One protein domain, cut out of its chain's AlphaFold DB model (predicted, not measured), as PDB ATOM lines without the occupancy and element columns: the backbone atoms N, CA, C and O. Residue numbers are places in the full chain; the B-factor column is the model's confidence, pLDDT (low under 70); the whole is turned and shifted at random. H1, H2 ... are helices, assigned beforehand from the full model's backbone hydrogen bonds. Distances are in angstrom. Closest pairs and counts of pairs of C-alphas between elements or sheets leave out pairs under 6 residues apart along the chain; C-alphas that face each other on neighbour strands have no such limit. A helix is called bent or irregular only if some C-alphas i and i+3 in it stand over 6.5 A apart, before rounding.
ATOM      1  N   LYS A  42     -48.143  37.011  27.469       55.53
ATOM      2  CA  LYS A  42     -47.484  38.261  27.906       55.53
ATOM      3  C   LYS A  42     -46.595  38.067  29.138       55.53
ATOM      4  O   LYS A  42     -45.757  38.921  29.416       55.53
ATOM      5  N   LYS A  43     -46.771  36.970  29.879       57.47
ATOM      6  CA  LYS A  43     -46.021  36.694  31.115       57.47
ATOM      7  C   LYS A  43     -44.579  36.286  30.845       57.47
ATOM      8  O   LYS A  43     -43.686  36.823  31.490       57.47
ATOM      9  N   CYS A  44     -44.343  35.433  29.846       57.56
ATOM     10  CA  CYS A  44     -42.992  34.986  29.486       57.56
ATOM     11  C   CYS A  44     -42.071  36.166  29.117       57.56
ATOM     12  O   CYS A  44     -40.908  36.206  29.505       57.56
ATOM     13  N   MET A  45     -42.597  37.210  28.463       60.00
ATOM     14  CA  MET A  45     -41.797  38.406  28.169       60.00
ATOM     15  C   MET A  45     -41.396  39.200  29.418       60.00
ATOM     16  O   MET A  45     -40.347  39.838  29.409       60.00
ATOM     17  N   LYS A  46     -42.195  39.164  30.493       69.94
ATOM     18  CA  LYS A  46     -41.868  39.860  31.748       69.94
ATOM     19  C   LYS A  46     -40.783  39.136  32.547       69.94
ATOM     20  O   LYS A  46     -40.064  39.794  33.291       69.94
ATOM     21  N   SER A  47     -40.649  37.815  32.397       81.44
ATOM     22  CA  SER A  47     -39.634  37.024  33.104       81.44
ATOM     23  C   SER A  47     -38.293  36.939  32.369       81.44
ATOM     24  O   SER A  47     -37.278  36.652  33.003       81.44
ATOM     25  N   LEU A  48     -38.239  37.242  31.065       91.19
ATOM     26  CA  LEU A  48     -36.988  37.225  30.293       91.19
ATOM     27  C   LEU A  48     -35.876  38.143  30.844       91.19
ATOM     28  O   LEU A  48     -34.731  37.689  30.877       91.19
ATOM     29  N   PRO A  49     -36.148  39.378  31.316       94.19
ATOM     30  CA  PRO A  49     -35.125  40.207  31.952       94.19
ATOM     31  C   PRO A  49     -34.532  39.557  33.207       94.19
ATOM     32  O   PRO A  49     -33.322  39.600  33.414       94.19
ATOM     33  N   VAL A  50     -35.364  38.896  34.020       93.94
ATOM     34  CA  VAL A  50     -34.915  38.185  35.228       93.94
ATOM     35  C   VAL A  50     -34.059  36.981  34.844       93.94
ATOM     36  O   VAL A  50     -32.951  36.831  35.355       93.94
ATOM     37  N   LEU A  51     -34.522  36.168  33.887       95.12
ATOM     38  CA  LEU A  51     -33.752  35.039  33.360       95.12
ATOM     39  C   LEU A  51     -32.390  35.497  32.824       95.12
ATOM     40  O   LEU A  51     -31.371  34.875  33.117       95.12
ATOM     41  N   SER A  52     -32.357  36.606  32.084       95.94
ATOM     42  CA  SER A  52     -31.122  37.203  31.586       95.94
ATOM     43  C   SER A  52     -30.165  37.589  32.713       95.94
ATOM     44  O   SER A  52     -28.982  37.268  32.637       95.94
ATOM     45  N   GLN A  53     -30.651  38.283  33.744       95.31
ATOM     46  CA  GLN A  53     -29.823  38.707  34.876       95.31
ATOM     47  C   GLN A  53     -29.271  37.513  35.656       95.31
ATOM     48  O   GLN A  53     -28.111  37.532  36.058       95.31
ATOM     49  N   ILE A  54     -30.079  36.468  35.846       96.06
ATOM     50  CA  ILE A  54     -29.645  35.216  36.476       96.06
ATOM     51  C   ILE A  54     -28.549  34.566  35.628       96.06
ATOM     52  O   ILE A  54     -27.504  34.193  36.155       96.06
ATOM     53  N   CYS A  55     -28.738  34.483  34.310       96.88
ATOM     54  CA  CYS A  55     -27.729  33.900  33.434       96.88
ATOM     55  C   CYS A  55     -26.413  34.693  33.443       96.88
ATOM     56  O   CYS A  55     -25.349  34.083  33.426       96.88
ATOM     57  N   ASP A  56     -26.465  36.026  33.493       95.56
ATOM     58  CA  ASP A  56     -25.266  36.861  33.646       95.56
ATOM     59  C   ASP A  56     -24.608  36.656  35.023       95.56
ATOM     60  O   ASP A  56     -23.390  36.508  35.098       95.56
ATOM     61  N   ARG A  57     -25.398  36.565  36.101       96.75
ATOM     62  CA  ARG A  57     -24.908  36.364  37.477       96.75
ATOM     63  C   ARG A  57     -24.160  35.044  37.660       96.75
ATOM     64  O   ARG A  57     -23.158  35.014  38.364       96.75
ATOM     65  N   TYR A  58     -24.650  33.971  37.046       97.25
ATOM     66  CA  TYR A  58     -24.084  32.623  37.179       97.25
ATOM     67  C   TYR A  58     -23.243  32.195  35.967       97.25
ATOM     68  O   TYR A  58     -22.957  31.011  35.816       97.25
ATOM     69  N   ALA A  59     -22.871  33.133  35.088       96.75
ATOM     70  CA  ALA A  59     -22.099  32.864  33.870       96.75
ATOM     71  C   ALA A  59     -22.696  31.745  32.979       96.75
ATOM     72  O   ALA A  59     -21.984  30.998  32.308       96.75
ATOM     73  N   VAL A  60     -24.026  31.640  32.941       97.88
ATOM     74  CA  VAL A  60     -24.741  30.660  32.122       97.88
ATOM     75  C   VAL A  60     -24.811  31.161  30.680       97.88
ATOM     76  O   VAL A  60     -25.255  32.284  30.402       97.88
ATOM     77  N   SER A  61     -24.396  30.314  29.738       97.62
ATOM     78  CA  SER A  61     -24.470  30.620  28.306       97.62
ATOM     79  C   SER A  61     -25.920  30.760  27.829       97.62
ATOM     80  O   SER A  61     -26.831  30.146  28.380       97.62
ATOM     81  N   ASP A  62     -26.152  31.526  26.757       97.50
ATOM     82  CA  ASP A  62     -27.505  31.690  26.200       97.50
ATOM     83  C   ASP A  62     -28.140  30.355  25.797       97.50
ATOM     84  O   ASP A  62     -29.344  30.176  25.943       97.50
ATOM     85  N   ARG A  63     -27.336  29.401  25.302       97.75
ATOM     86  CA  ARG A  63     -27.825  28.071  24.920       97.75
ATOM     87  C   ARG A  63     -28.263  27.267  26.143       97.75
ATOM     88  O   ARG A  63     -29.342  26.688  26.112       97.75
ATOM     89  N   ALA A  64     -27.445  27.246  27.195       97.88
ATOM     90  CA  ALA A  64     -27.768  26.531  28.426       97.88
ATOM     91  C   ALA A  64     -28.979  27.159  29.132       97.88
ATOM     92  O   ALA A  64     -29.926  26.453  29.456       97.88
ATOM     93  N   GLY A  65     -29.000  28.487  29.285       96.94
ATOM     94  CA  GLY A  65     -30.107  29.197  29.929       96.94
ATOM     95  C   GLY A  65     -31.435  29.021  29.190       96.94
ATOM     96  O   GLY A  65     -32.460  28.770  29.816       96.94
ATOM     97  N   ALA A  66     -31.413  29.077  27.855       96.06
ATOM     98  CA  ALA A  66     -32.585  28.813  27.023       96.06
ATOM     99  C   ALA A  66     -33.089  27.367  27.147       96.06
ATOM    100  O   ALA A  66     -34.297  27.156  27.233       96.06
ATOM    101  N   ALA A  67     -32.185  26.382  27.179       95.81
ATOM    102  CA  ALA A  67     -32.546  24.974  27.337       95.81
ATOM    103  C   ALA A  67     -33.156  24.694  28.718       95.81
ATOM    104  O   ALA A  67     -34.219  24.088  28.789       95.81
ATOM    105  N   ILE A  68     -32.532  25.193  29.790       94.81
ATOM    106  CA  ILE A  68     -33.040  25.054  31.164       94.81
ATOM    107  C   ILE A  68     -34.423  25.697  31.274       94.81
ATOM    108  O   ILE A  68     -35.374  25.051  31.700       94.81
ATOM    109  N   ALA A  69     -34.561  26.951  30.836       93.75
ATOM    110  CA  ALA A  69     -35.828  27.660  30.939       93.75
ATOM    111  C   ALA A  69     -36.920  27.018  30.073       93.75
ATOM    112  O   ALA A  69     -38.055  26.912  30.522       93.75
ATOM    113  N   SER A  70     -36.588  26.560  28.861       92.19
ATOM    114  CA  SER A  70     -37.551  25.860  28.004       92.19
ATOM    115  C   SER A  70     -37.962  24.515  28.592       92.19
ATOM    116  O   SER A  70     -39.133  24.184  28.513       92.19
ATOM    117  N   ALA A  71     -37.050  23.763  29.215       92.00
ATOM    118  CA  ALA A  71     -37.386  22.501  29.871       92.00
ATOM    119  C   ALA A  71     -38.343  22.714  31.054       92.00
ATOM    120  O   ALA A  71     -39.357  22.029  31.147       92.00
ATOM    121  N   VAL A  72     -38.065  23.712  31.901       90.19
ATOM    122  CA  VAL A  72     -38.930  24.068  33.039       90.19
ATOM    123  C   VAL A  72     -40.294  24.575  32.564       90.19
ATOM    124  O   VAL A  72     -41.325  24.212  33.117       90.19
ATOM    125  N   LEU A  73     -40.321  25.415  31.527       88.19
ATOM    126  CA  LEU A  73     -41.572  25.961  30.998       88.19
ATOM    127  C   LEU A  73     -42.392  24.923  30.239       88.19
ATOM    128  O   LEU A  73     -43.612  24.999  30.293       88.19
ATOM    129  N   HIS A  74     -41.757  23.952  29.583       88.31
ATOM    130  CA  HIS A  74     -42.446  22.902  28.836       88.31
ATOM    131  C   HIS A  74     -43.354  22.049  29.732       88.31
ATOM    132  O   HIS A  74     -44.417  21.626  29.287       88.31
ATOM    133  N   GLU A  75     -42.976  21.832  30.995       85.44
ATOM    134  CA  GLU A  75     -43.823  21.140  31.977       85.44
ATOM    135  C   GLU A  75     -45.091  21.937  32.324       85.44
ATOM    136  O   GLU A  75     -46.145  21.362  32.582       85.44
ATOM    137  N   LEU A  76     -45.009  23.269  32.281       85.44
ATOM    138  CA  LEU A  76     -46.119  24.167  32.598       85.44
ATOM    139  C   LEU A  76     -46.983  24.476  31.371       85.44
ATOM    140  O   LEU A  76     -48.194  24.656  31.486       85.44
ATOM    141  N   SER A  77     -46.366  24.614  30.197       83.00
ATOM    142  CA  SER A  77     -47.014  24.938  28.925       83.00
ATOM    143  C   SER A  77     -46.104  24.571  27.751       83.00
ATOM    144  O   SER A  77     -45.043  25.168  27.559       83.00
ATOM    145  N   SER A  78     -46.561  23.655  26.898       83.94
ATOM    146  CA  SER A  78     -45.830  23.200  25.703       83.94
ATOM    147  C   SER A  78     -45.543  24.308  24.684       83.94
ATOM    148  O   SER A  78     -44.597  24.217  23.906       83.94
ATOM    149  N   ASP A  79     -46.344  25.373  24.696       85.19
ATOM    150  CA  ASP A  79     -46.312  26.417  23.667       85.19
ATOM    151  C   ASP A  79     -45.254  27.497  23.957       85.19
ATOM    152  O   ASP A  79     -44.923  28.326  23.100       85.19
ATOM    153  N   ILE A  80     -44.697  27.507  25.172       83.44
ATOM    154  CA  ILE A  80     -43.754  28.531  25.613       83.44
ATOM    155  C   ILE A  80     -42.325  28.027  25.428       83.44
ATOM    156  O   ILE A  80     -41.742  27.388  26.298       83.44
ATOM    157  N   VAL A  81     -41.719  28.410  24.304       85.25
ATOM    158  CA  VAL A  81     -40.309  28.110  24.017       85.25
ATOM    159  C   VAL A  81     -39.449  29.372  24.092       85.25
ATOM    160  O   VAL A  81     -39.678  30.373  23.383       85.25
ATOM    161  N   ILE A  82     -38.413  29.312  24.931       92.06
ATOM    162  CA  ILE A  82     -37.361  30.325  25.012       92.06
ATOM    163  C   ILE A  82     -36.193  29.866  24.141       92.06
ATOM    164  O   ILE A  82     -35.394  29.026  24.529       92.06
ATOM    165  N   ASP A  83     -36.075  30.452  22.952       93.31
ATOM    166  CA  ASP A  83     -34.909  30.245  22.092       93.31
ATOM    167  C   ASP A  83     -33.695  31.047  22.601       93.31
ATOM    168  O   ASP A  83     -33.835  32.151  23.145       93.31
ATOM    169  N   LYS A  84     -32.484  30.543  22.330       96.19
ATOM    170  CA  LYS A  84     -31.211  31.219  22.621       96.19
ATOM    171  C   LYS A  84     -31.204  32.649  22.092       96.19
ATOM    172  O   LYS A  84     -30.655  33.548  22.725       96.19
ATOM    173  N   LEU A  85     -31.812  32.885  20.925       96.19
ATOM    174  CA  LEU A  85     -31.795  34.197  20.295       96.19
ATOM    175  C   LEU A  85     -32.698  35.190  21.034       96.19
ATOM    176  O   LEU A  85     -32.359  36.373  21.089       96.19
ATOM    177  N   LYS A  86     -33.804  34.719  21.629       94.56
ATOM    178  CA  LYS A  86     -34.664  35.537  22.498       94.56
ATOM    179  C   LYS A  86     -33.899  35.957  23.750       94.56
ATOM    180  O   LYS A  86     -33.827  37.151  24.035       94.56
ATOM    181  N   LEU A  87     -33.258  35.000  24.428       96.06
ATOM    182  CA  LEU A  87     -32.463  35.274  25.627       96.06
ATOM    183  C   LEU A  87     -31.299  36.230  25.328       96.06
ATOM    184  O   LEU A  87     -31.131  37.226  26.026       96.06
ATOM    185  N   ARG A  88     -30.566  36.015  24.229       97.12
ATOM    186  CA  ARG A  88     -29.460  36.892  23.813       97.12
ATOM    187  C   ARG A  88     -29.903  38.337  23.567       97.12
ATOM    188  O   ARG A  88     -29.185  39.276  23.915       97.12
TER     189      ARG A  88
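This is residues 42 to 88 of the 104 residues of an uncharacterized protein of Eumeta variegata (UniProt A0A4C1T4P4). Two helices, H1 and H2, make a V-shaped helical hairpin, drawn together towards the end where a four-residue link joins them and open at the other end, where H1 begins and H2 ends. From that open end residues 77 to 83 lead back to the short helix H3, which packs beside the narrow part of the V on both H1 and H2. The printed part has 47 residues, with three named helices in the order H1, H2, H3 and no named strand, and the class is all helix. The whole is compact, with a radius of gyration of the C-alphas of 9.9 A, and spans 27 by 18 by 16 A.

Begin with H1, residues 42 to 57, the longest helix by residues, and look for its kink of 28 degrees near residue 50. H1 is irregular, but only just: C-alphas 46 and 49 are 6.8 A apart, and its line is a rough one. H2, residues 62 to 76, forms a helical hairpin with H1; their lines stand at a steep tilt of 41 degrees, and they run opposite ways. The two only just touch, with 3 pairs of C-alphas within 8 A, through residues 51 to 55 of H1 and 62 to 65 of H2 alone; the closest C-alphas are those of Cys 55 and Gly 65, 6.3 A apart. Next find H3, residues 84 to 88. It touches H2 at residues 62 to 67 alone, with the C-alphas of Arg 63 and Lys 84 the closest at 5.2 A. It touches H1 at residues 48 to 52 alone, with the C-alphas of Ser 52 and Leu 87 the closest at 6.4 A. In the backbone of H3 every O i to N i+4 pair is within hydrogen-bond range; in H1 it is 9 of 12 and in H2 9 of 11.

Find C-alpha 42 at (-47.484, 38.261, 27.906); from there H1 runs 24.6 A to C-alpha 57. H2 starts at C-alpha 62, at (-27.505, 31.690, 26.200), and runs 21.1 A to C-alpha 76. H3 runs from C-alpha 84 to C-alpha 88, at (-29.460, 36.892, 23.813), over 6.1 A.

The two C-alphas farthest apart are those of Arg 57 and Ser 78, at 27.4 A, while the first and last printed C-alphas, Lys 42 and Arg 88, are 18.5 A apart. The printed part has no cut. The link from H1 to H2 is tight, with 4 residues, and the link from H2 to H3 is short, with 7. In the B-factor column the mean pLDDT of the printed part is 89.4; residues 42 to 46 are under 70, where the model's confidence is low.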